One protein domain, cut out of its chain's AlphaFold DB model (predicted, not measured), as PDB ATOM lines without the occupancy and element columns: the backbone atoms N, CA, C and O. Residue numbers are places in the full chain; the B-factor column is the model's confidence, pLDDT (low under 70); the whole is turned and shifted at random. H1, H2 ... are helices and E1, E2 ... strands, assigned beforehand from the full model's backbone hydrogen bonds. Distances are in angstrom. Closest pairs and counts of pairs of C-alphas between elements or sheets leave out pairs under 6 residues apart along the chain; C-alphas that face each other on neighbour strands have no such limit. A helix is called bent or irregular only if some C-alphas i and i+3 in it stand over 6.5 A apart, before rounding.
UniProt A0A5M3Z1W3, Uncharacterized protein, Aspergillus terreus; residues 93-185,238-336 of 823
ATOM      1  N   THR A  93     208.749 184.890 176.543       98.56
ATOM      2  CA  THR A  93     209.861 184.760 175.592       98.56
ATOM      3  C   THR A  93     211.158 184.389 176.321       98.56
ATOM      4  O   THR A  93     211.160 184.094 177.519       98.56
ATOM      5  N   VAL A  94     212.298 184.413 175.619       98.12
ATOM      6  CA  VAL A  94     213.618 184.243 176.252       98.12
ATOM      7  C   VAL A  94     213.949 185.333 177.284       98.12
ATOM      8  O   VAL A  94     214.777 185.087 178.155       98.12
ATOM      9  N   GLN A  95     213.281 186.493 177.252       98.06
ATOM     10  CA  GLN A  95     213.506 187.583 178.212       98.06
ATOM     11  C   GLN A  95     213.137 187.162 179.647       98.06
ATOM     12  O   GLN A  95     213.908 187.384 180.581       98.06
ATOM     13  N   SER A  96     212.004 186.469 179.833       98.31
ATOM     14  CA  SER A  96     211.625 185.893 181.136       98.31
ATOM     15  C   SER A  96     212.627 184.862 181.658       98.31
ATOM     16  O   SER A  96     212.775 184.696 182.872       98.31
ATOM     17  N   LEU A  97     213.337 184.166 180.763       98.25
ATOM     18  CA  LEU A  97     214.229 183.077 181.154       98.25
ATOM     19  C   LEU A  97     215.427 183.565 181.977       98.25
ATOM     20  O   LEU A  97     215.895 182.817 182.831       98.25
ATOM     21  N   ALA A  98     215.867 184.817 181.813       95.94
ATOM     22  CA  ALA A  98     216.947 185.394 182.614       95.94
ATOM     23  C   ALA A  98     216.626 185.371 184.126       95.94
ATOM     24  O   ALA A  98     217.349 184.747 184.898       95.94
ATOM     25  N   ARG A  99     215.488 185.945 184.554       97.25
ATOM     26  CA  ARG A  99     215.070 185.924 185.977       97.25
ATOM     27  C   ARG A  99     214.611 184.533 186.433       97.25
ATOM     28  O   ARG A  99     214.778 184.180 187.599       97.25
ATOM     29  N   LEU A 100     214.071 183.712 185.527       98.50
ATOM     30  CA  LEU A 100     213.726 182.317 185.826       98.50
ATOM     31  C   LEU A 100     214.970 181.461 186.130       98.50
ATOM     32  O   LEU A 100     214.904 180.581 186.986       98.50
ATOM     33  N   SER A 101     216.106 181.748 185.486       98.38
ATOM     34  CA  SER A 101     217.393 181.070 185.718       98.38
ATOM     35  C   SER A 101     217.851 181.194 187.171       98.38
ATOM     36  O   SER A 101     218.309 180.220 187.764       98.38
ATOM     37  N   GLU A 102     217.672 182.371 187.778       98.25
ATOM     38  CA  GLU A 102     217.971 182.595 189.196       98.25
ATOM     39  C   GLU A 102     217.061 181.754 190.103       98.25
ATOM     40  O   GLU A 102     217.542 181.139 191.055       98.25
ATOM     41  N   VAL A 103     215.761 181.659 189.789       98.31
ATOM     42  CA  VAL A 103     214.820 180.809 190.542       98.31
ATOM     43  C   VAL A 103     215.201 179.332 190.435       98.31
ATOM     44  O   VAL A 103     215.159 178.633 191.447       98.31
ATOM     45  N   ILE A 104     215.602 178.855 189.253       98.38
ATOM     46  CA  ILE A 104     216.054 177.470 189.034       98.38
ATOM     47  C   ILE A 104     217.327 177.186 189.835       98.38
ATOM     48  O   ILE A 104     217.361 176.215 190.592       98.38
ATOM     49  N   ALA A 105     218.339 178.053 189.731       97.25
ATOM     50  CA  ALA A 105     219.610 177.897 190.434       97.25
ATOM     51  C   ALA A 105     219.431 177.888 191.965       97.25
ATOM     52  O   ALA A 105     220.019 177.053 192.651       97.25
ATOM     53  N   LEU A 106     218.572 178.763 192.501       96.75
ATOM     54  CA  LEU A 106     218.255 178.817 193.933       96.75
ATOM     55  C   LEU A 106     217.331 177.677 194.402       96.75
ATOM     56  O   LEU A 106     217.332 177.349 195.586       96.75
ATOM     57  N   SER A 107     216.573 177.051 193.497       97.00
ATOM     58  CA  SER A 107     215.656 175.933 193.794       97.00
ATOM     59  C   SER A 107     216.218 174.565 193.378       97.00
ATOM     60  O   SER A 107     215.473 173.589 193.284       97.00
ATOM     61  N   ALA A 108     217.527 174.461 193.122       95.69
ATOM     62  CA  ALA A 108     218.166 173.274 192.548       95.69
ATOM     63  C   ALA A 108     217.953 171.968 193.352       95.69
ATOM     64  O   ALA A 108     217.894 170.880 192.767       95.69
ATOM     65  N   GLY A 109     217.798 172.082 194.676       94.94
ATOM     66  CA  GLY A 109     217.489 170.978 195.594       94.94
ATOM     67  C   GLY A 109     216.003 170.783 195.925       94.94
ATOM     68  O   GLY A 109     215.687 169.978 196.797       94.94
ATOM     69  N   ASP A 110     215.090 171.497 195.258       95.69
ATOM     70  CA  ASP A 110     213.649 171.481 195.561       95.69
ATOM     71  C   ASP A 110     212.736 171.323 194.341       95.69
ATOM     72  O   ASP A 110     211.690 170.672 194.451       95.69
ATOM     73  N   LEU A 111     213.125 171.895 193.198       97.62
ATOM     74  CA  LEU A 111     212.324 171.943 191.977       97.62
ATOM     75  C   LEU A 111     212.165 170.543 191.371       97.62
ATOM     76  O   LEU A 111     213.150 169.864 191.083       97.62
ATOM     77  N   ARG A 112     210.912 170.117 191.170       96.81
ATOM     78  CA  ARG A 112     210.526 168.779 190.684       96.81
ATOM     79  C   ARG A 112     209.857 168.825 189.320       96.81
ATOM     80  O   ARG A 112     210.090 167.927 188.519       96.81
ATOM     81  N   GLU A 113     209.057 169.850 189.045       97.75
ATOM     82  CA  GLU A 113     208.420 170.045 187.739       97.75
ATOM     83  C   GLU A 113     208.504 171.520 187.321       97.75
ATOM     84  O   GLU A 113     208.141 172.411 188.092       97.75
ATOM     85  N   LEU A 114     208.978 171.759 186.096       98.50
ATOM     86  CA  LEU A 114     208.941 173.049 185.413       98.50
ATOM     87  C   LEU A 114     208.284 172.856 184.043       98.50
ATOM     88  O   LEU A 114     208.775 172.083 183.218       98.50
ATOM     89  N   ASP A 115     207.176 173.554 183.811       98.44
ATOM     90  CA  ASP A 115     206.400 173.456 182.575       98.44
ATOM     91  C   ASP A 115     206.297 174.832 181.907       98.44
ATOM     92  O   ASP A 115     205.612 175.734 182.392       98.44
ATOM     93  N   LEU A 116     207.034 174.987 180.806       98.56
ATOM     94  CA  LEU A 116     207.104 176.181 179.961       98.56
ATOM     95  C   LEU A 116     206.432 175.942 178.599       98.56
ATOM     96  O   LEU A 116     206.593 176.751 177.682       98.56
ATOM     97  N   SER A 117     205.693 174.842 178.434       98.12
ATOM     98  CA  SER A 117     205.108 174.466 177.145       98.12
ATOM     99  C   SER A 117     204.125 175.515 176.600       98.12
ATOM    100  O   SER A 117     203.518 176.283 177.347       98.12
ATOM    101  N   GLN A 118     203.954 175.577 175.278       98.00
ATOM    102  CA  GLN A 118     202.998 176.478 174.616       98.00
ATOM    103  C   GLN A 118     203.197 177.952 175.030       98.00
ATOM    104  O   GLN A 118     202.259 178.629 175.453       98.00
ATOM    105  N   ASN A 119     204.444 178.420 174.936       98.56
ATOM    106  CA  ASN A 119     204.857 179.818 175.070       98.56
ATOM    107  C   ASN A 119     205.478 180.308 173.741       98.56
ATOM    108  O   ASN A 119     205.470 179.601 172.732       98.56
ATOM    109  N   ASN A 120     206.015 181.530 173.719       98.00
ATOM    110  CA  ASN A 120     206.675 182.121 172.551       98.00
ATOM    111  C   ASN A 120     208.211 182.128 172.705       98.00
ATOM    112  O   ASN A 120     208.888 183.056 172.257       98.00
ATOM    113  N   ILE A 121     208.780 181.103 173.353       98.56
ATOM    114  CA  ILE A 121     210.234 180.985 173.506       98.56
ATOM    115  C   ILE A 121     210.839 180.665 172.133       98.56
ATOM    116  O   ILE A 121     210.530 179.651 171.506       98.56
ATOM    117  N   ARG A 122     211.703 181.565 171.664       97.88
ATOM    118  CA  ARG A 122     212.321 181.560 170.338       97.88
ATOM    119  C   ARG A 122     213.775 181.989 170.457       97.88
ATOM    120  O   ARG A 122     214.083 182.870 171.250       97.88
ATOM    121  N   VAL A 123     214.641 181.387 169.647       97.81
ATOM    122  CA  VAL A 123     216.079 181.663 169.666       97.81
ATOM    123  C   VAL A 123     216.548 181.993 168.250       97.81
ATOM    124  O   VAL A 123     216.628 181.113 167.393       97.81
ATOM    125  N   LYS A 124     216.826 183.273 167.985       95.44
ATOM    126  CA  LYS A 124     217.358 183.772 166.710       95.44
ATOM    127  C   LYS A 124     218.565 184.685 166.907       95.44
ATOM    128  O   LYS A 124     219.618 184.393 166.345       95.44
ATOM    129  N   SER A 125     218.431 185.778 167.660       96.75
ATOM    130  CA  SER A 125     219.518 186.757 167.810       96.75
ATOM    131  C   SER A 125     220.652 186.226 168.706       96.75
ATOM    132  O   SER A 125     220.413 185.325 169.514       96.75
ATOM    133  N   PRO A 126     221.884 186.762 168.610       95.44
ATOM    134  CA  PRO A 126     222.982 186.384 169.505       95.44
ATOM    135  C   PRO A 126     222.649 186.597 170.992       95.44
ATOM    136  O   PRO A 126     223.033 185.797 171.841       95.44
ATOM    137  N   GLU A 127     221.879 187.635 171.314       97.25
ATOM    138  CA  GLU A 127     221.420 187.939 172.672       97.25
ATOM    139  C   GLU A 127     220.401 186.897 173.160       97.25
ATOM    140  O   GLU A 127     220.512 186.394 174.280       97.25
ATOM    141  N   GLU A 128     219.444 186.509 172.306       97.75
ATOM    142  CA  GLU A 128     218.498 185.419 172.586       97.75
ATOM    143  C   GLU A 128     219.225 184.080 172.797       97.75
ATOM    144  O   GLU A 128     218.863 183.307 173.685       97.75
ATOM    145  N   GLN A 129     220.284 183.820 172.021       97.31
ATOM    146  CA  GLN A 129     221.138 182.635 172.147       97.31
ATOM    147  C   GLN A 129     221.913 182.605 173.473       97.31
ATOM    148  O   GLN A 129     222.020 181.541 174.086       97.31
ATOM    149  N   ILE A 130     222.412 183.752 173.949       97.19
ATOM    150  CA  ILE A 130     223.072 183.875 175.259       97.19
ATOM    151  C   ILE A 130     222.068 183.611 176.389       97.19
ATOM    152  O   ILE A 130     222.300 182.715 177.199       97.19
ATOM    153  N   MET A 131     220.918 184.296 176.402       98.31
ATOM    154  CA  MET A 131     219.889 184.094 177.436       98.31
ATOM    155  C   MET A 131     219.379 182.647 177.474       98.31
ATOM    156  O   MET A 131     219.194 182.081 178.552       98.31
ATOM    157  N   TRP A 132     219.205 182.013 176.310       98.56
ATOM    158  CA  TRP A 132     218.823 180.604 176.214       98.56
ATOM    159  C   TRP A 132     219.911 179.653 176.734       98.56
ATOM    160  O   TRP A 132     219.611 178.725 177.488       98.56
ATOM    161  N   ARG A 133     221.182 179.891 176.384       98.19
ATOM    162  CA  ARG A 133     222.326 179.123 176.906       98.19
ATOM    163  C   ARG A 133     222.410 179.225 178.428       98.19
ATOM    164  O   ARG A 133     222.611 178.211 179.090       98.19
ATOM    165  N   ASP A 134     222.251 180.423 178.977       98.19
ATOM    166  CA  ASP A 134     222.456 180.683 180.403       98.19
ATOM    167  C   ASP A 134     221.287 180.143 181.244       98.19
ATOM    168  O   ASP A 134     221.507 179.538 182.297       98.19
ATOM    169  N   PHE A 135     220.067 180.178 180.697       98.75
ATOM    170  CA  PHE A 135     218.928 179.407 181.199       98.75
ATOM    171  C   PHE A 135     219.213 177.905 181.259       98.75
ATOM    172  O   PHE A 135     219.014 177.284 182.302       98.75
ATOM    173  N   LEU A 136     219.745 177.313 180.189       98.62
ATOM    174  CA  LEU A 136     220.106 175.893 180.168       98.62
ATOM    175  C   LEU A 136     221.249 175.549 181.142       98.62
ATOM    176  O   LEU A 136     221.270 174.450 181.701       98.62
ATOM    177  N   LEU A 137     222.173 176.482 181.392       97.62
ATOM    178  CA  LEU A 137     223.248 176.327 182.376       97.62
ATOM    179  C   LEU A 137     222.759 176.437 183.830       97.62
ATOM    180  O   LEU A 137     223.359 175.806 184.702       97.62
ATOM    181  N   SER A 138     221.658 177.149 184.106       98.19
ATOM    182  CA  SER A 138     221.085 177.254 185.463       98.19
ATOM    183  C   SER A 138     220.747 175.889 186.084       98.19
ATOM    184  O   SER A 138     220.884 175.692 187.292       98.19
ATOM    185  N   PHE A 139     220.424 174.898 185.245       98.19
ATOM    186  CA  PHE A 139     220.134 173.528 185.664       98.19
ATOM    187  C   PHE A 139     221.366 172.727 186.125       98.19
ATOM    188  O   PHE A 139     221.179 171.624 186.634       98.19
ATOM    189  N   LYS A 140     222.609 173.234 185.991       96.12
ATOM    190  CA  LYS A 140     223.876 172.524 186.316       96.12
ATOM    191  C   LYS A 140     223.863 171.823 187.682       96.12
ATOM    192  O   LYS A 140     224.478 170.769 187.836       96.12
ATOM    193  N   HIS A 141     223.167 172.400 188.660       96.19
ATOM    194  CA  HIS A 141     223.095 171.884 190.027       96.19
ATOM    195  C   HIS A 141     221.756 171.214 190.380       96.19
ATOM    196  O   HIS A 141     221.642 170.666 191.472       96.19
ATOM    197  N   CYS A 142     220.759 171.211 189.487       97.25
ATOM    198  CA  CYS A 142     219.445 170.622 189.752       97.25
ATOM    199  C   CYS A 142     219.533 169.099 189.909       97.25
ATOM    200  O   CYS A 142     219.912 168.405 188.966       97.25
ATOM    201  N   TYR A 143     219.139 168.585 191.079       96.31
ATOM    202  CA  TYR A 143     219.191 167.151 191.413       96.31
ATOM    203  C   TYR A 143     217.842 166.546 191.837       96.31
ATOM    204  O   TYR A 143     217.781 165.388 192.235       96.31
ATOM    205  N   MET A 144     216.752 167.317 191.761       96.31
ATOM    206  CA  MET A 144     215.394 166.886 192.152       96.31
ATOM    207  C   MET A 144     214.370 166.954 191.006       96.31
ATOM    208  O   MET A 144     213.219 166.534 191.173       96.31
ATOM    209  N   LEU A 145     214.793 167.459 189.843       97.38
ATOM    210  CA  LEU A 145     213.939 167.796 188.708       97.38
ATOM    211  C   LEU A 145     213.500 166.541 187.943       97.38
ATOM    212  O   LEU A 145     214.301 165.870 187.300       97.38
ATOM    213  N   LYS A 146     212.201 166.240 188.002       96.94
ATOM    214  CA  LYS A 146     211.563 165.115 187.307       96.94
ATOM    215  C   LYS A 146     211.120 165.474 185.891       96.94
ATOM    216  O   LYS A 146     211.301 164.667 184.984       96.94
ATOM    217  N   LYS A 147     210.526 166.660 185.716       97.19
ATOM    218  CA  LYS A 147     209.948 167.138 184.451       97.19
ATOM    219  C   LYS A 147     210.510 168.506 184.077       97.19
ATOM    220  O   LYS A 147     210.384 169.443 184.863       97.19
ATOM    221  N   LEU A 148     211.039 168.618 182.859       98.25
ATOM    222  CA  LEU A 148     211.249 169.887 182.164       98.25
ATOM    223  C   LEU A 148     210.510 169.833 180.827       98.25
ATOM    224  O   LEU A 148     210.842 169.014 179.967       98.25
ATOM    225  N   ASP A 149     209.511 170.695 180.666       98.19
ATOM    226  CA  ASP A 149     208.663 170.727 179.475       98.19
ATOM    227  C   ASP A 149     208.804 172.046 178.726       98.19
ATOM    228  O   ASP A 149     208.559 173.126 179.265       98.19
ATOM    229  N   LEU A 150     209.258 171.925 177.483       98.31
ATOM    230  CA  LEU A 150     209.538 173.006 176.548       98.31
ATOM    231  C   LEU A 150     208.650 172.880 175.294       98.31
ATOM    232  O   LEU A 150     208.855 173.619 174.332       98.31
ATOM    233  N   GLY A 151     207.682 171.952 175.280       96.94
ATOM    234  CA  GLY A 151     206.916 171.585 174.087       96.94
ATOM    235  C   GLY A 151     206.111 172.734 173.465       96.94
ATOM    236  O   GLY A 151     205.654 173.634 174.167       96.94
ATOM    237  N   SER A 152     205.926 172.713 172.144       97.38
ATOM    238  CA  SER A 152     205.259 173.761 171.349       97.38
ATOM    239  C   SER A 152     205.785 175.178 171.633       97.38
ATOM    240  O   SER A 152     205.012 176.128 171.756       97.38
ATOM    241  N   ASN A 153     207.108 175.322 171.750       98.19
ATOM    242  CA  ASN A 153     207.809 176.609 171.722       98.19
ATOM    243  C   ASN A 153     208.626 176.715 170.425       98.19
ATOM    244  O   ASN A 153     209.369 175.783 170.118       98.19
ATOM    245  N   PRO A 154     208.573 177.826 169.668       97.31
ATOM    246  CA  PRO A 154     209.272 177.966 168.388       97.31
ATOM    247  C   PRO A 154     210.789 178.233 168.538       97.31
ATOM    248  O   PRO A 154     211.300 179.231 168.013       97.31
ATOM    249  N   LEU A 155     211.501 177.325 169.225       97.81
ATOM    250  CA  LEU A 155     212.939 177.378 169.520       97.81
ATOM    251  C   LEU A 155     213.785 177.474 168.244       97.81
ATOM    252  O   LEU A 155     214.680 178.315 168.166       97.81
ATOM    253  N   GLY A 156     213.482 176.637 167.245       95.75
ATOM    254  CA  GLY A 156     214.205 176.572 165.972       95.75
ATOM    255  C   GLY A 156     215.620 175.968 166.071       95.75
ATOM    256  O   GLY A 156     216.035 175.534 167.150       95.75
ATOM    257  N   PRO A 157     216.380 175.944 164.954       95.94
ATOM    258  CA  PRO A 157     217.671 175.254 164.877       95.94
ATOM    259  C   PRO A 157     218.687 175.714 165.922       95.94
ATOM    260  O   PRO A 157     219.213 174.880 166.650       95.94
ATOM    261  N   ALA A 158     218.889 177.027 166.082       96.88
ATOM    262  CA  ALA A 158     219.818 177.574 167.074       96.88
ATOM    263  C   ALA A 158     219.421 177.205 168.517       96.88
ATOM    264  O   ALA A 158     220.272 176.830 169.322       96.88
ATOM    265  N   GLY A 159     218.124 177.237 168.846       98.06
ATOM    266  CA  GLY A 159     217.635 176.825 170.164       98.06
ATOM    267  C   GLY A 159     217.903 175.344 170.454       98.06
ATOM    268  O   GLY A 159     218.368 174.998 171.543       98.06
ATOM    269  N   VAL A 160     217.680 174.469 169.469       98.00
ATOM    270  CA  VAL A 160     217.940 173.024 169.597       98.00
ATOM    271  C   VAL A 160     219.440 172.707 169.568       98.00
ATOM    272  O   VAL A 160     219.886 171.837 170.316       98.00
ATOM    273  N   GLU A 161     220.244 173.433 168.789       97.81
ATOM    274  CA  GLU A 161     221.703 173.302 168.794       97.81
ATOM    275  C   GLU A 161     222.287 173.672 170.158       97.81
ATOM    276  O   GLU A 161     223.083 172.915 170.708       97.81
ATOM    277  N   ILE A 162     221.878 174.808 170.730       98.50
ATOM    278  CA  ILE A 162     222.372 175.271 172.031       98.50
ATOM    279  C   ILE A 162     221.922 174.323 173.148       98.50
ATOM    280  O   ILE A 162     222.732 173.991 174.016       98.50
ATOM    281  N   LEU A 163     220.685 173.812 173.087       98.62
ATOM    282  CA  LEU A 163     220.219 172.740 173.970       98.62
ATOM    283  C   LEU A 163     221.129 171.515 173.870       98.62
ATOM    284  O   LEU A 163     221.656 171.070 174.888       98.62
ATOM    285  N   ALA A 164     221.372 171.001 172.665       97.94
ATOM    286  CA  ALA A 164     222.236 169.845 172.467       97.94
ATOM    287  C   ALA A 164     223.686 170.114 172.904       97.94
ATOM    288  O   ALA A 164     224.298 169.250 173.525       97.94
ATOM    289  N   ARG A 165     224.223 171.316 172.661       97.44
ATOM    290  CA  ARG A 165     225.558 171.739 173.102       97.44
ATOM    291  C   ARG A 165     225.692 171.692 174.620       97.44
ATOM    292  O   ARG A 165     226.634 171.075 175.113       97.44
ATOM    293  N   VAL A 166     224.778 172.331 175.355       97.81
ATOM    294  CA  VAL A 166     224.818 172.358 176.828       97.81
ATOM    295  C   VAL A 166     224.540 170.963 177.394       97.81
ATOM    296  O   VAL A 166     225.244 170.517 178.295       97.81
ATOM    297  N   TYR A 167     223.582 170.232 176.820       97.94
ATOM    298  CA  TYR A 167     223.222 168.877 177.234       97.94
ATOM    299  C   TYR A 167     224.373 167.884 177.041       97.94
ATOM    300  O   TYR A 167     224.799 167.248 178.001       97.94
ATOM    301  N   ILE A 168     224.936 167.774 175.834       96.44
ATOM    302  CA  ILE A 168     226.017 166.827 175.514       96.44
ATOM    303  C   ILE A 168     227.295 167.158 176.299       96.44
ATOM    304  O   ILE A 168     228.005 166.246 176.728       96.44
ATOM    305  N   LYS A 169     227.568 168.446 176.551       94.62
ATOM    306  CA  LYS A 169     228.693 168.882 177.390       94.62
ATOM    307  C   LYS A 169     228.394 168.858 178.897       94.62
ATOM    308  O   LYS A 169     229.289 169.183 179.669       94.62
ATOM    309  N   SER A 170     227.196 168.462 179.333       93.12
ATOM    310  CA  SER A 170     226.900 168.297 180.760       93.12
ATOM    311  C   SER A 170     227.342 166.926 181.283       93.12
ATOM    312  O   SER A 170     227.048 165.870 180.702       93.12
ATOM    313  N   ASP A 171     228.053 166.953 182.408       91.31
ATOM    314  CA  ASP A 171     228.240 165.787 183.263       91.31
ATOM    315  C   ASP A 171     226.893 165.304 183.821       91.31
ATOM    316  O   ASP A 171     225.936 166.070 183.939       91.31
ATOM    317  N   LEU A 172     226.837 164.014 184.148       91.75
ATOM    318  CA  LEU A 172     225.671 163.365 184.747       91.75
ATOM    319  C   LEU A 172     226.029 162.763 186.106       91.75
ATOM    320  O   LEU A 172     225.327 163.015 187.078       91.75
ATOM    321  N   ASP A 173     227.117 161.993 186.168       90.00
ATOM    322  CA  ASP A 173     227.595 161.345 187.390       90.00
ATOM    323  C   ASP A 173     228.632 162.210 188.112       90.00
ATOM    324  O   ASP A 173     229.656 162.578 187.530       90.00
ATOM    325  N   PHE A 174     228.385 162.460 189.394       90.44
ATOM    326  CA  PHE A 174     229.260 163.179 190.318       90.44
ATOM    327  C   PHE A 174     229.583 162.293 191.529       90.44
ATOM    328  O   PHE A 174     228.844 161.355 191.833       90.44
ATOM    329  N   LEU A 175     230.687 162.567 192.227       89.62
ATOM    330  CA  LEU A 175     231.047 161.827 193.438       89.62
ATOM    331  C   LEU A 175     230.218 162.316 194.637       89.62
ATOM    332  O   LEU A 175     229.791 163.468 194.679       89.62
ATOM    333  N   GLU A 176     230.070 161.481 195.671       87.12
ATOM    334  CA  GLU A 176     229.420 161.883 196.933       87.12
ATOM    335  C   GLU A 176     230.116 163.096 197.583       87.12
ATOM    336  O   GLU A 176     229.461 163.953 198.169       87.12
ATOM    337  N   THR A 177     231.434 163.244 197.394       86.81
ATOM    338  CA  THR A 177     232.198 164.437 197.808       86.81
ATOM    339  C   THR A 177     231.749 165.718 197.109       86.81
ATOM    340  O   THR A 177     231.870 166.807 197.665       86.81
ATOM    341  N   ASP A 178     231.223 165.596 195.893       88.44
ATOM    342  CA  ASP A 178     230.783 166.714 195.063       88.44
ATOM    343  C   ASP A 178     229.296 167.024 195.300       88.44
ATOM    344  O   ASP A 178     228.800 168.057 194.841       88.44
ATOM    345  N   ALA A 179     228.567 166.130 195.981       88.31
ATOM    346  CA  ALA A 179     227.209 166.348 196.469       88.31
ATOM    347  C   ALA A 179     227.200 167.277 197.692       88.31
ATOM    348  O   ALA A 179     226.392 168.204 197.747       88.31
ATOM    349  N   ASP A 180     228.152 167.104 198.614       86.56
ATOM    350  CA  ASP A 180     228.295 167.929 199.826       86.56
ATOM    351  C   ASP A 180     228.468 169.420 199.501       86.56
ATOM    352  O   ASP A 180     227.885 170.283 200.157       86.56
ATOM    353  N   ALA A 181     229.186 169.728 198.416       88.69
ATOM    354  CA  ALA A 181     229.371 171.088 197.911       88.69
ATOM    355  C   ALA A 181     228.091 171.743 197.341       88.69
ATOM    356  O   ALA A 181     228.079 172.955 197.140       88.69
ATOM    357  N   VAL A 182     227.035 170.967 197.061       88.62
ATOM    358  CA  VAL A 182     225.764 171.442 196.471       88.62
ATOM    359  C   VAL A 182     224.600 171.374 197.465       88.62
ATOM    360  O   VAL A 182     223.714 172.220 197.421       88.62
ATOM    361  N   ILE A 183     224.609 170.405 198.382       87.62
ATOM    362  CA  ILE A 183     223.658 170.329 199.505       87.62
ATOM    363  C   ILE A 183     223.996 171.387 200.567       87.62
ATOM    364  O   ILE A 183     223.100 171.968 201.176       87.62
ATOM    365  N   GLY A 184     225.289 171.677 200.747       81.94
ATOM    366  CA  GLY A 184     225.787 172.645 201.717       81.94
ATOM    367  C   GLY A 184     225.810 172.111 203.159       81.94
ATOM    368  O   GLY A 184     225.182 171.102 203.477       81.94
ATOM    369  N   PRO A 185     226.521 172.799 204.072       65.88
ATOM    370  CA  PRO A 185     226.755 172.321 205.439       65.88
ATOM    371  C   PRO A 185     225.524 172.401 206.361       65.88
ATOM    372  O   PRO A 185     225.593 171.990 207.513       65.88
ATOM    373  N   THR A 238     216.600 161.647 204.043       89.19
ATOM    374  CA  THR A 238     217.813 161.625 204.867       89.19
ATOM    375  C   THR A 238     218.976 162.310 204.149       89.19
ATOM    376  O   THR A 238     219.013 162.364 202.918       89.19
ATOM    377  N   VAL A 239     219.981 162.781 204.897       89.12
ATOM    378  CA  VAL A 239     221.189 163.395 204.308       89.12
ATOM    379  C   VAL A 239     221.867 162.436 203.320       89.12
ATOM    380  O   VAL A 239     222.286 162.846 202.243       89.12
ATOM    381  N   THR A 240     221.895 161.136 203.627       89.94
ATOM    382  CA  THR A 240     222.411 160.084 202.736       89.94
ATOM    383  C   THR A 240     221.600 159.918 201.448       89.94
ATOM    384  O   THR A 240     222.182 159.693 200.390       89.94
ATOM    385  N   GLU A 241     220.273 160.066 201.495       91.94
ATOM    386  CA  GLU A 241     219.441 160.077 200.285       91.94
ATOM    387  C   GLU A 241     219.660 161.352 199.464       91.94
ATOM    388  O   GLU A 241     219.809 161.258 198.250       91.94
ATOM    389  N   LEU A 242     219.761 162.525 200.103       91.81
ATOM    390  CA  LEU A 242     220.080 163.781 199.413       91.81
ATOM    391  C   LEU A 242     221.440 163.703 198.708       91.81
ATOM    392  O   LEU A 242     221.523 164.064 197.535       91.81
ATOM    393  N   LYS A 243     222.479 163.168 199.371       93.38
ATOM    394  CA  LYS A 243     223.801 162.931 198.757       93.38
ATOM    395  C   LYS A 243     223.690 162.020 197.536       93.38
ATOM    396  O   LYS A 243     224.194 162.378 196.473       93.38
ATOM    397  N   ARG A 244     222.960 160.901 197.642       93.19
ATOM    398  CA  ARG A 244     222.695 159.993 196.512       93.19
ATOM    399  C   ARG A 244     221.975 160.690 195.352       93.19
ATOM    400  O   ARG A 244     222.357 160.466 194.208       93.19
ATOM    401  N   TYR A 245     220.957 161.508 195.617       93.94
ATOM    402  CA  TYR A 245     220.242 162.241 194.564       93.94
ATOM    403  C   TYR A 245     221.171 163.268 193.889       93.94
ATOM    404  O   TYR A 245     221.288 163.297 192.668       93.94
ATOM    405  N   ALA A 246     221.936 164.031 194.675       93.88
ATOM    406  CA  ALA A 246     222.894 165.030 194.189       93.88
ATOM    407  C   ALA A 246     224.139 164.460 193.473       93.88
ATOM    408  O   ALA A 246     224.882 165.241 192.864       93.88
ATOM    409  N   CYS A 247     224.341 163.135 193.486       93.19
ATOM    410  CA  CYS A 247     225.295 162.437 192.613       93.19
ATOM    411  C   CYS A 247     224.822 162.352 191.149       93.19
ATOM    412  O   CYS A 247     225.655 162.127 190.273       93.19
ATOM    413  N   THR A 248     223.529 162.563 190.857       93.75
ATOM    414  CA  THR A 248     223.020 162.721 189.483       93.75
ATOM    415  C   THR A 248     222.268 164.037 189.316       93.75
ATOM    416  O   THR A 248     221.151 164.204 189.803       93.75
ATOM    417  N   ARG A 249     222.868 164.981 188.593       95.06
ATOM    418  CA  ARG A 249     222.357 166.354 188.450       95.06
ATOM    419  C   ARG A 249     222.620 166.922 187.058       95.06
ATOM    420  O   ARG A 249     223.399 166.348 186.301       95.06
ATOM    421  N   GLY A 250     221.995 168.052 186.739       96.75
ATOM    422  CA  GLY A 250     222.102 168.689 185.424       96.75
ATOM    423  C   GLY A 250     220.970 168.297 184.471       96.75
ATOM    424  O   GLY A 250     220.112 167.480 184.793       96.75
ATOM    425  N   LEU A 251     220.975 168.843 183.250       96.94
ATOM    426  CA  LEU A 251     219.929 168.563 182.251       96.94
ATOM    427  C   LEU A 251     219.791 167.068 181.905       96.94
ATOM    428  O   LEU A 251     218.709 166.618 181.538       96.94
ATOM    429  N   ARG A 252     220.875 166.292 182.027       96.50
ATOM    430  CA  ARG A 252     220.889 164.846 181.758       96.50
ATOM    431  C   ARG A 252     220.312 163.992 182.886       96.50
ATOM    432  O   ARG A 252     220.011 162.829 182.635       96.50
ATOM    433  N   SER A 253     220.155 164.517 184.106       96.56
ATOM    434  CA  SER A 253     219.532 163.750 185.196       96.56
ATOM    435  C   SER A 253     218.004 163.782 185.149       96.56
ATOM    436  O   SER A 253     217.367 162.964 185.808       96.56
ATOM    437  N   ILE A 254     217.421 164.687 184.351       97.25
ATOM    438  CA  ILE A 254     215.974 164.869 184.203       97.25
ATOM    439  C   ILE A 254     215.369 163.622 183.527       97.25
ATOM    440  O   ILE A 254     215.670 163.362 182.359       97.25
ATOM    441  N   PRO A 255     214.492 162.856 184.207       95.56
ATOM    442  CA  PRO A 255     213.832 161.697 183.622       95.56
ATOM    443  C   PRO A 255     212.900 162.045 182.468       95.56
ATOM    444  O   PRO A 255     212.834 161.246 181.549       95.56
ATOM    445  N   TYR A 256     212.203 163.187 182.504       96.38
ATOM    446  CA  TYR A 256     211.269 163.620 181.459       96.38
ATOM    447  C   TYR A 256     211.669 164.990 180.892       96.38
ATOM    448  O   TYR A 256     211.298 166.032 181.439       96.38
ATOM    449  N   LEU A 257     212.419 164.985 179.788       97.06
ATOM    450  CA  LEU A 257     212.759 166.179 179.010       97.06
ATOM    451  C   LEU A 257     211.891 166.223 177.746       97.06
ATOM    452  O   LEU A 257     212.032 165.373 176.865       97.06
ATOM    453  N   ILE A 258     210.987 167.198 177.659       97.12
ATOM    454  CA  ILE A 258     209.962 167.270 176.608       97.12
ATOM    455  C   ILE A 258     210.265 168.446 175.671       97.12
ATOM    456  O   ILE A 258     210.286 169.599 176.096       97.12
ATOM    457  N   ILE A 259     210.507 168.140 174.393       96.56
ATOM    458  CA  ILE A 259     210.853 169.081 173.309       96.56
ATOM    459  C   ILE A 259     210.038 168.787 172.037       96.56
ATOM    460  O   ILE A 259     210.542 168.730 170.911       96.56
ATOM    461  N   THR A 260     208.749 168.545 172.227       95.50
ATOM    462  CA  THR A 260     207.781 168.311 171.153       95.50
ATOM    463  C   THR A 260     207.484 169.610 170.407       95.50
ATOM    464  O   THR A 260     207.442 170.670 171.018       95.50
ATOM    465  N   ASP A 261     207.272 169.553 169.094       95.69
ATOM    466  CA  ASP A 261     206.811 170.690 168.283       95.69
ATOM    467  C   ASP A 261     207.680 171.968 168.431       95.69
ATOM    468  O   ASP A 261     207.188 173.094 168.474       95.69
ATOM    469  N   VAL A 262     209.009 171.807 168.517       97.06
ATOM    470  CA  VAL A 262     209.946 172.926 168.769       97.06
ATOM    471  C   VAL A 262     210.493 173.594 167.500       97.06
ATOM    472  O   VAL A 262     211.538 174.249 167.515       97.06
ATOM    473  N   SER A 263     209.785 173.435 166.375       95.56
ATOM    474  CA  SER A 263     210.220 173.876 165.037       95.56
ATOM    475  C   SER A 263     211.573 173.275 164.598       95.56
ATOM    476  O   SER A 263     212.429 173.979 164.063       95.56
ATOM    477  N   MET A 264     211.779 171.974 164.841       94.06
ATOM    478  CA  MET A 264     213.002 171.261 164.448       94.06
ATOM    479  C   MET A 264     213.187 171.136 162.927       94.06
ATOM    480  O   MET A 264     212.233 170.899 162.188       94.06
ATOM    481  N   THR A 265     214.447 171.160 162.493       96.69
ATOM    482  CA  THR A 265     214.900 170.861 161.120       96.69
ATOM    483  C   THR A 265     215.760 169.585 161.055       96.69
ATOM    484  O   THR A 265     215.985 168.919 162.071       96.69
ATOM    485  N   SER A 266     216.270 169.214 159.875       97.56
ATOM    486  CA  SER A 266     217.128 168.031 159.703       97.56
ATOM    487  C   SER A 266     218.487 168.195 160.395       97.56
ATOM    488  O   SER A 266     218.963 167.254 161.030       97.56
ATOM    489  N   SER A 267     219.082 169.392 160.366       97.00
ATOM    490  CA  SER A 267     220.292 169.721 161.139       97.00
ATOM    491  C   SER A 267     220.053 169.594 162.653       97.00
ATOM    492  O   SER A 267     220.843 168.961 163.364       97.00
ATOM    493  N   SER A 268     218.894 170.072 163.126       97.00
ATOM    494  CA  SER A 268     218.424 169.923 164.511       97.00
ATOM    495  C   SER A 268     218.323 168.443 164.917       97.00
ATOM    496  O   SER A 268     218.743 168.053 166.009       97.00
ATOM    497  N   ALA A 269     217.805 167.591 164.024       97.88
ATOM    498  CA  ALA A 269     217.671 166.155 164.259       97.88
ATOM    499  C   ALA A 269     219.023 165.423 164.357       97.88
ATOM    500  O   ALA A 269     219.124 164.455 165.106       97.88
ATOM    501  N   VAL A 270     220.082 165.892 163.682       97.69
ATOM    502  CA  VAL A 270     221.443 165.328 163.828       97.69
ATOM    503  C   VAL A 270     221.994 165.551 165.245       97.69
ATOM    504  O   VAL A 270     222.636 164.656 165.804       97.69
ATOM    505  N   GLN A 271     221.709 166.701 165.866       97.06
ATOM    506  CA  GLN A 271     222.109 166.941 167.258       97.06
ATOM    507  C   GLN A 271     221.229 166.171 168.247       97.06
ATOM    508  O   GLN A 271     221.753 165.531 169.159       97.06
ATOM    509  N   LEU A 272     219.908 166.144 168.039       97.31
ATOM    510  CA  LEU A 272     219.004 165.384 168.906       97.31
ATOM    511  C   LEU A 272     219.279 163.870 168.858       97.31
ATOM    512  O   LEU A 272     219.265 163.215 169.897       97.31
ATOM    513  N   ALA A 273     219.618 163.313 167.691       97.69
ATOM    514  CA  ALA A 273     220.067 161.923 167.570       97.69
ATOM    515  C   ALA A 273     221.308 161.634 168.437       97.69
ATOM    516  O   ALA A 273     221.433 160.547 168.996       97.69
ATOM    517  N   SER A 274     222.184 162.628 168.615       96.38
ATOM    518  CA  SER A 274     223.358 162.526 169.488       96.38
ATOM    519  C   SER A 274     222.981 162.591 170.974       96.38
ATOM    520  O   SER A 274     223.544 161.841 171.767       96.38
ATOM    521  N   MET A 275     222.001 163.423 171.355       97.25
ATOM    522  CA  MET A 275     221.448 163.455 172.720       97.25
ATOM    523  C   MET A 275     220.768 162.127 173.088       97.25
ATOM    524  O   MET A 275     221.019 161.594 174.166       97.25
ATOM    525  N   LEU A 276     219.946 161.575 172.185       96.12
ATOM    526  CA  LEU A 276     219.200 160.325 172.387       96.12
ATOM    527  C   LEU A 276     220.120 159.125 172.649       96.12
ATOM    528  O   LEU A 276     219.824 158.316 173.523       96.12
ATOM    529  N   VAL A 277     221.249 159.028 171.940       94.31
ATOM    530  CA  VAL A 277     222.217 157.927 172.107       94.31
ATOM    531  C   VAL A 277     222.990 158.007 173.433       94.31
ATOM    532  O   VAL A 277     223.463 156.979 173.908       94.31
ATOM    533  N   ILE A 278     223.116 159.187 174.057       93.88
ATOM    534  CA  ILE A 278     223.832 159.364 175.341       93.88
ATOM    535  C   ILE A 278     222.913 159.529 176.562       93.88
ATOM    536  O   ILE A 278     223.417 159.759 177.672       93.88
ATOM    537  N   GLN A 279     221.593 159.480 176.365       94.19
ATOM    538  CA  GLN A 279     220.620 159.632 177.441       94.19
ATOM    539  C   GLN A 279     220.382 158.297 178.151       94.19
ATOM    540  O   GLN A 279     220.319 157.240 177.527       94.19
ATOM    541  N   ARG A 280     220.249 158.342 179.479       93.00
ATOM    542  CA  ARG A 280     219.912 157.159 180.276       93.00
ATOM    543  C   ARG A 280     218.428 156.823 180.193       93.00
ATOM    544  O   ARG A 280     217.589 157.670 179.894       93.00
ATOM    545  N   THR A 281     218.104 155.573 180.506       91.75
ATOM    546  CA  THR A 281     216.716 155.128 180.630       91.75
ATOM    547  C   THR A 281     215.996 155.895 181.739       91.75
ATOM    548  O   THR A 281     216.574 156.256 182.770       91.75
ATOM    549  N   GLN A 282     214.706 156.141 181.519       92.44
ATOM    550  CA  GLN A 282     213.829 156.865 182.438       92.44
ATOM    551  C   GLN A 282     213.804 156.193 183.822       92.44
ATOM    552  O   GLN A 282     213.829 156.862 184.851       92.44
ATOM    553  N   GLU A 283     213.806 154.861 183.844       91.56
ATOM    554  CA  GLU A 283     213.811 154.016 185.037       91.56
ATOM    555  C   GLU A 283     215.103 154.183 185.849       91.56
ATOM    556  O   GLU A 283     215.047 154.292 187.075       91.56
ATOM    557  N   HIS A 284     216.259 154.267 185.174       92.38
ATOM    558  CA  HIS A 284     217.542 154.532 185.828       92.38
ATOM    559  C   HIS A 284     217.531 155.912 186.479       92.38
ATOM    560  O   HIS A 284     217.835 156.019 187.663       92.38
ATOM    561  N   LEU A 285     217.137 156.959 185.747       93.94
ATOM    562  CA  LEU A 285     217.115 158.335 186.262       93.94
ATOM    563  C   LEU A 285     216.128 158.507 187.429       93.94
ATOM    564  O   LEU A 285     216.470 159.106 188.447       93.94
ATOM    565  N   LEU A 286     214.943 157.892 187.351       93.62
ATOM    566  CA  LEU A 286     213.982 157.871 188.459       93.62
ATOM    567  C   LEU A 286     214.520 157.167 189.718       93.62
ATOM    568  O   LEU A 286     214.062 157.484 190.814       93.62
ATOM    569  N   SER A 287     215.496 156.258 189.601       92.75
ATOM    570  CA  SER A 287     216.111 155.584 190.756       92.75
ATOM    571  C   SER A 287     217.067 156.470 191.576       92.75
ATOM    572  O   SER A 287     217.471 156.079 192.674       92.75
ATOM    573  N   PHE A 288     217.403 157.667 191.083       93.50
ATOM    574  CA  PHE A 288     218.168 158.696 191.799       93.50
ATOM    575  C   PHE A 288     217.298 159.898 192.192       93.50
ATOM    576  O   PHE A 288     217.810 160.974 192.481       93.50
ATOM    577  N   LEU A 289     215.975 159.724 192.228       94.06
ATOM    578  CA  LEU A 289     215.032 160.761 192.630       94.06
ATOM    579  C   LEU A 289     214.074 160.224 193.700       94.06
ATOM    580  O   LEU A 289     213.735 159.038 193.695       94.06
ATOM    581  N   PRO A 290     213.583 161.077 194.615       92.12
ATOM    582  CA  PRO A 290     212.675 160.639 195.665       92.12
ATOM    583  C   PRO A 290     211.367 160.096 195.079       92.12
ATOM    584  O   PRO A 290     210.760 160.704 194.187       92.12
ATOM    585  N   GLY A 291     210.891 158.978 195.632       86.69
ATOM    586  CA  GLY A 291     209.563 158.435 195.338       86.69
ATOM    587  C   GLY A 291     208.448 159.459 195.590       86.69
ATOM    588  O   GLY A 291     208.604 160.404 196.362       86.69
ATOM    589  N   GLY A 292     207.310 159.310 194.911       83.06
ATOM    590  CA  GLY A 292     206.193 160.244 195.052       83.06
ATOM    591  C   GLY A 292     205.055 159.967 194.075       83.06
ATOM    592  O   GLY A 292     204.948 158.869 193.532       83.06
ATOM    593  N   LYS A 293     204.215 160.983 193.846       82.69
ATOM    594  CA  LYS A 293     203.181 160.961 192.799       82.69
ATOM    595  C   LYS A 293     203.820 160.725 191.421       82.69
ATOM    596  O   LYS A 293     204.967 161.118 191.197       82.69
ATOM    597  N   ALA A 294     203.056 160.132 190.505       82.19
ATOM    598  CA  ALA A 294     203.392 160.159 189.086       82.19
ATOM    599  C   ALA A 294     203.334 161.605 188.561       82.19
ATOM    600  O   ALA A 294     202.452 162.369 188.955       82.19
ATOM    601  N   VAL A 295     204.280 161.945 187.687       86.62
ATOM    602  CA  VAL A 295     204.348 163.222 186.959       86.62
ATOM    603  C   VAL A 295     203.168 163.320 185.989       86.62
ATOM    604  O   VAL A 295     202.745 162.304 185.434       86.62
ATOM    605  N   THR A 296     202.649 164.528 185.745       85.19
ATOM    606  CA  THR A 296     201.632 164.728 184.694       85.19
ATOM    607  C   THR A 296     202.311 164.882 183.329       85.19
ATOM    608  O   THR A 296     202.939 165.902 183.031       85.19
ATOM    609  N   LEU A 297     202.192 163.836 182.512       85.69
ATOM    610  CA  LEU A 297     202.887 163.664 181.235       85.69
ATOM    611  C   LEU A 297     201.905 163.779 180.051       85.69
ATOM    612  O   LEU A 297     200.779 163.295 180.170       85.69
ATOM    613  N   PRO A 298     202.307 164.379 178.912       79.19
ATOM    614  CA  PRO A 298     201.533 164.329 177.669       79.19
ATOM    615  C   PRO A 298     201.338 162.899 177.137       79.19
ATOM    616  O   PRO A 298     202.188 162.034 177.341       79.19
ATOM    617  N   ASP A 299     200.283 162.659 176.354       72.38
ATOM    618  CA  ASP A 299     199.995 161.326 175.793       72.38
ATOM    619  C   ASP A 299     201.106 160.793 174.862       72.38
ATOM    620  O   ASP A 299     201.282 159.586 174.718       72.38
ATOM    621  N   ALA A 300     201.921 161.671 174.269       65.19
ATOM    622  CA  ALA A 300     203.054 161.270 173.429       65.19
ATOM    623  C   ALA A 300     204.203 160.578 174.200       65.19
ATOM    624  O   ALA A 300     205.069 159.951 173.586       65.19
ATOM    625  N   VAL A 301     204.226 160.657 175.538       66.00
ATOM    626  CA  VAL A 301     205.294 160.061 176.364       66.00
ATOM    627  C   VAL A 301     205.233 158.526 176.367       66.00
ATOM    628  O   VAL A 301     206.259 157.879 176.551       66.00
ATOM    629  N   TYR A 302     204.085 157.912 176.049       67.00
ATOM    630  CA  TYR A 302     203.992 156.449 175.922       67.00
ATOM    631  C   TYR A 302     204.851 155.865 174.779       67.00
ATOM    632  O   TYR A 302     205.154 154.674 174.808       67.00
ATOM    633  N   GLU A 303     205.281 156.677 173.803       67.81
ATOM    634  CA  GLU A 303     206.229 156.263 172.752       67.81
ATOM    635  C   GLU A 303     207.694 156.640 173.038       67.81
ATOM    636  O   GLU A 303     208.600 156.096 172.410       67.81
ATOM    637  N   CYS A 304     207.950 157.595 173.936       65.38
ATOM    638  CA  CYS A 304     209.271 158.196 174.144       65.38
ATOM    639  C   CYS A 304     209.571 158.290 175.644       65.38
ATOM    640  O   CYS A 304     209.060 159.184 176.306       65.38
ATOM    641  N   LYS A 305     210.419 157.398 176.175       80.81
ATOM    642  CA  LYS A 305     210.623 157.248 177.629       80.81
ATOM    643  C   LYS A 305     211.147 158.515 178.313       80.81
ATOM    644  O   LYS A 305     210.451 159.118 179.121       80.81
ATOM    645  N   SER A 306     212.397 158.897 178.014       89.00
ATOM    646  CA  SER A 306     213.080 159.960 178.767       89.00
ATOM    647  C   SER A 306     213.193 161.297 178.035       89.00
ATOM    648  O   SER A 306     212.994 162.353 178.635       89.00
ATOM    649  N   LEU A 307     213.480 161.259 176.733       95.00
ATOM    650  CA  LEU A 307     213.532 162.446 175.887       95.00
ATOM    651  C   LEU A 307     212.378 162.374 174.881       95.00
ATOM    652  O   LEU A 307     212.365 161.531 173.981       95.00
ATOM    653  N   VAL A 308     211.390 163.243 175.069       95.12
ATOM    654  CA  VAL A 308     210.103 163.225 174.369       95.12
ATOM    655  C   VAL A 308     210.135 164.248 173.240       95.12
ATOM    656  O   VAL A 308     210.154 165.453 173.485       95.12
ATOM    657  N   TRP A 309     210.143 163.770 171.997       94.69
ATOM    658  CA  TRP A 309     210.318 164.609 170.803       94.69
ATOM    659  C   TRP A 309     209.187 164.483 169.770       94.69
ATOM    660  O   TRP A 309     209.240 165.147 168.738       94.69
ATOM    661  N   LYS A 310     208.158 163.661 170.020       91.38
ATOM    662  CA  LYS A 310     206.979 163.525 169.145       91.38
ATOM    663  C   LYS A 310     205.775 164.310 169.694       91.38
ATOM    664  O   LYS A 310     205.515 164.196 170.888       91.38
ATOM    665  N   PRO A 311     204.991 165.023 168.864       91.75
ATOM    666  CA  PRO A 311     205.212 165.281 167.438       91.75
ATOM    667  C   PRO A 311     206.363 166.275 167.196       91.75
ATOM    668  O   PRO A 311     206.756 167.012 168.093       91.75
ATOM    669  N   ASN A 312     206.889 166.295 165.972       91.81
ATOM    670  CA  ASN A 312     207.761 167.345 165.421       91.81
ATOM    671  C   ASN A 312     207.640 167.245 163.892       91.81
ATOM    672  O   ASN A 312     208.444 166.597 163.215       91.81
ATOM    673  N   ASP A 313     206.534 167.756 163.346       90.75
ATOM    674  CA  ASP A 313     206.067 167.258 162.050       90.75
ATOM    675  C   ASP A 313     206.795 167.789 160.818       90.75
ATOM    676  O   ASP A 313     206.822 167.082 159.810       90.75
ATOM    677  N   GLY A 314     207.477 168.931 160.935       91.31
ATOM    678  CA  GLY A 314     208.341 169.490 159.888       91.31
ATOM    679  C   GLY A 314     209.620 168.692 159.595       91.31
ATOM    680  O   GLY A 314     210.307 168.990 158.622       91.31
ATOM    681  N   LEU A 315     209.949 167.672 160.396       95.88
ATOM    682  CA  LEU A 315     211.096 166.796 160.142       95.88
ATOM    683  C   LEU A 315     210.886 165.921 158.894       95.88
ATOM    684  O   LEU A 315     209.826 165.316 158.714       95.88
ATOM    685  N   THR A 316     211.924 165.777 158.067       96.50
ATOM    686  CA  THR A 316     211.867 164.915 156.874       96.50
ATOM    687  C   THR A 316     211.748 163.432 157.263       96.50
ATOM    688  O   THR A 316     212.126 163.055 158.379       96.50
ATOM    689  N   PRO A 317     211.252 162.540 156.380       97.31
ATOM    690  CA  PRO A 317     211.108 161.117 156.704       97.31
ATOM    691  C   PRO A 317     212.422 160.453 157.140       97.31
ATOM    692  O   PRO A 317     212.415 159.555 157.981       97.31
ATOM    693  N   HIS A 318     213.561 160.911 156.613       97.94
ATOM    694  CA  HIS A 318     214.879 160.429 157.021       97.94
ATOM    695  C   HIS A 318     215.323 160.992 158.375       97.94
ATOM    696  O   HIS A 318     215.876 160.234 159.171       97.94
ATOM    697  N   ALA A 319     215.020 162.257 158.681       97.88
ATOM    698  CA  ALA A 319     215.255 162.836 160.002       97.88
ATOM    699  C   ALA A 319     214.393 162.163 161.091       97.88
ATOM    700  O   ALA A 319     214.931 161.733 162.112       97.88
ATOM    701  N   LYS A 320     213.084 161.966 160.852       97.19
ATOM    702  CA  LYS A 320     212.192 161.221 161.766       97.19
ATOM    703  C   LYS A 320     212.716 159.797 162.004       97.19
ATOM    704  O   LYS A 320     212.860 159.378 163.150       97.19
ATOM    705  N   ARG A 321     213.101 159.082 160.936       97.81
ATOM    706  CA  ARG A 321     213.648 157.719 161.033       97.81
ATOM    707  C   ARG A 321     215.006 157.650 161.747       97.81
ATOM    708  O   ARG A 321     215.265 156.681 162.455       97.81
ATOM    709  N   LEU A 322     215.866 158.660 161.596       98.38
ATOM    710  CA  LEU A 322     217.129 158.751 162.336       98.38
ATOM    711  C   LEU A 322     216.883 158.826 163.851       98.38
ATOM    712  O   LEU A 322     217.540 158.108 164.602       98.38
ATOM    713  N   LEU A 323     215.914 159.634 164.289       97.44
ATOM    714  CA  LEU A 323     215.567 159.783 165.707       97.44
ATOM    715  C   LEU A 323     214.940 158.512 166.304       97.44
ATOM    716  O   LEU A 323     215.273 158.145 167.428       97.44
ATOM    717  N   GLU A 324     214.104 157.790 165.548       96.31
ATOM    718  CA  GLU A 324     213.601 156.464 165.951       96.31
ATOM    719  C   GLU A 324     214.739 155.466 166.204       96.31
ATOM    720  O   GLU A 324     214.771 154.792 167.235       96.31
ATOM    721  N   VAL A 325     215.690 155.376 165.268       97.31
ATOM    722  CA  VAL A 325     216.834 154.460 165.372       97.31
ATOM    723  C   VAL A 325     217.770 154.887 166.511       97.31
ATOM    724  O   VAL A 325     218.252 154.026 167.244       97.31
ATOM    725  N   ALA A 326     217.978 156.191 166.716       96.81
ATOM    726  CA  ALA A 326     218.764 156.736 167.823       96.81
ATOM    727  C   ALA A 326     218.167 156.379 169.199       96.81
ATOM    728  O   ALA A 326     218.881 155.881 170.070       96.81
ATOM    729  N   ALA A 327     216.855 156.573 169.376       94.75
ATOM    730  CA  ALA A 327     216.152 156.229 170.612       94.75
ATOM    731  C   ALA A 327     216.206 154.717 170.900       94.75
ATOM    732  O   ALA A 327     216.521 154.306 172.016       94.75
ATOM    733  N   ALA A 328     215.985 153.883 169.878       93.88
ATOM    734  CA  ALA A 328     216.070 152.428 170.005       93.88
ATOM    735  C   ALA A 328     217.492 151.924 170.336       93.88
ATOM    736  O   ALA A 328     217.638 150.901 171.001       93.88
ATOM    737  N   ILE A 329     218.544 152.635 169.910       93.88
ATOM    738  CA  ILE A 329     219.931 152.339 170.299       93.88
ATOM    739  C   ILE A 329     220.172 152.661 171.782       93.88
ATOM    740  O   ILE A 329     220.757 151.834 172.478       93.88
ATOM    741  N   GLY A 330     219.703 153.811 172.282       90.31
ATOM    742  CA  GLY A 330     219.801 154.156 173.709       90.31
ATOM    743  C   GLY A 330     219.080 153.139 174.606       90.31
ATOM    744  O   GLY A 330     219.634 152.668 175.601       90.31
ATOM    745  N   ASP A 331     217.888 152.707 174.187       88.75
ATOM    746  CA  ASP A 331     217.105 151.664 174.858       88.75
ATOM    747  C   ASP A 331     217.840 150.315 174.957       88.75
ATOM    748  O   ASP A 331     217.828 149.678 176.014       88.75
ATOM    749  N   LEU A 332     218.504 149.880 173.879       89.00
ATOM    750  CA  LEU A 332     219.274 148.631 173.862       89.00
ATOM    751  C   LEU A 332     220.534 148.698 174.739       89.00
ATOM    752  O   LEU A 332     220.916 147.685 175.328       89.00
ATOM    753  N   GLN A 333     221.164 149.872 174.857       87.00
ATOM    754  CA  GLN A 333     222.321 150.073 175.734       87.00
ATOM    755  C   GLN A 333     221.927 150.017 177.217       87.00
ATOM    756  O   GLN A 333     222.610 149.362 178.004       87.00
ATOM    757  N   GLY A 334     220.806 150.644 177.593       79.50
ATOM    758  CA  GLY A 334     220.347 150.705 178.984       79.50
ATOM    759  C   GLY A 334     220.056 149.341 179.622       79.50
ATOM    760  O   GLY A 334     220.297 149.164 180.813       79.50
ATOM    761  N   GLY A 335     219.587 148.362 178.841       70.81
ATOM    762  CA  GLY A 335     219.310 147.010 179.341       70.81
ATOM    763  C   GLY A 335     220.548 146.133 179.570       70.81
ATOM    764  O   GLY A 335     220.478 145.180 180.336       70.81
ATOM    765  N   SER A 336     221.686 146.429 178.931       61.50
ATOM    766  CA  SER A 336     222.838 145.510 178.891       61.50
ATOM    767  C   SER A 336     223.821 145.646 180.065       61.50
ATOM    768  O   SER A 336     224.789 144.893 180.117       61.50
TER     769      SER A 336
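This is residues 93 to 185 and 238 to 336 of the 823 residues of an uncharacterized protein of Aspergillus terreus (UniProt A0A5M3Z1W3). The chain is wound in stacked turns, a short solenoid: short parallel strands E1, E2 and E3 stand side by side along one side, and H2, H3, H6 and H9 make a curved row along the other. Residues 307 to 308 pair beside E3 and lead on to H9, while H1 packs on H2 at the opposite end of the row; H4 and H5 make a small corner far from the middle. The printed part has 192 residues with nine named helices and three named strands, in the order H1 E1 H2 E2 H3 H4 H5 E3 H6 H7 H8 H9, and its class is mostly helix. The sheet runs E1 E2 E3, all parallel; the whole is compact, with a radius of gyration of the C-alphas of 16.1 A and spans of 50 by 42 by 29 A.

Find C-alpha 113 at (208.420, 170.045, 187.739), where E1 begins, residues 113 to 115; E2 is residues 147 to 149 and E3 residues 256 to 258. Look next for H1, residues 94 to 106, 19.1 A; H2, 126 to 141, 25.1 A; H3, 156 to 168, 18.0 A; and H6, 266 to 278, 19.1 A. The shorter helices are H4, 176 to 183; H5, 239 to 246; H7, 282 to 286; and H8, 299 to 303. H9, residues 317 to 335, runs 27.9 A from C-alpha 317 at (211.108, 161.117, 156.704) to C-alpha 335 at (219.310, 147.010, 179.341). H2 is irregular: C-alphas 138 and 141 are 7.3 A apart.

Begin at inner strand E2: N 149 is within hydrogen-bond range of O 114 of E1, at 3.0 A, and N 258 of E3 of O 148, at 2.9 A. E1, H2 and E2 form a strand-helix-strand unit, two parallel neighbour strands with a helix between, and its crossover is right-handed. The nine helices are not on the sheet, H7 only just, with 4 pairs of C-alphas within 10 A. Helix packing is mostly aligned, four of five touching pairs being at a shallow tilt. H1 touches H2, the same way at a shallow tilt of 17 degrees, closest at the C-alphas of Ser 101 and Phe 135, 5.1 A. H2 touches H3, the same way at 31 degrees, a shallow tilt, with C-alphas 133 and 162 closest at 6.2 A. H3 touches H6, the same way at a shallow tilt of 21 degrees; C-alphas 157 and 268 are closest, 5.4 A. H6 touches H9, the same way at a shallow tilt of 6 degrees, with C-alphas 277 and 330 closest at 4.8 A. H4 touches H5, about perpendicular at 87 degrees, C-alphas 179 and 246 closest at 5.1 A. H7 and H8 touch no helix. Every O i to N i+4 pair is within hydrogen-bond range in H3, H5 and H7, against 6 of 9 in H1, 9 of 12 in H2, 2 of 4 in H4, 8 of 9 in H6, 14 of 15 in H9 and 0 of 1 in H8, where 1 of 2 O i to N i+3 pairs is.

The C-alphas of Pro 185 and Pro 317 are the two farthest apart, 52.4 A. Residues 186 to 237 are not printed, and C-alphas 185 and 238 are 14.0 A apart across the cut. The links H7 to H8 and H8 to H9 are long. Look for pLDDT under 70 at residue 185, residues 300 to 304 and residue 336.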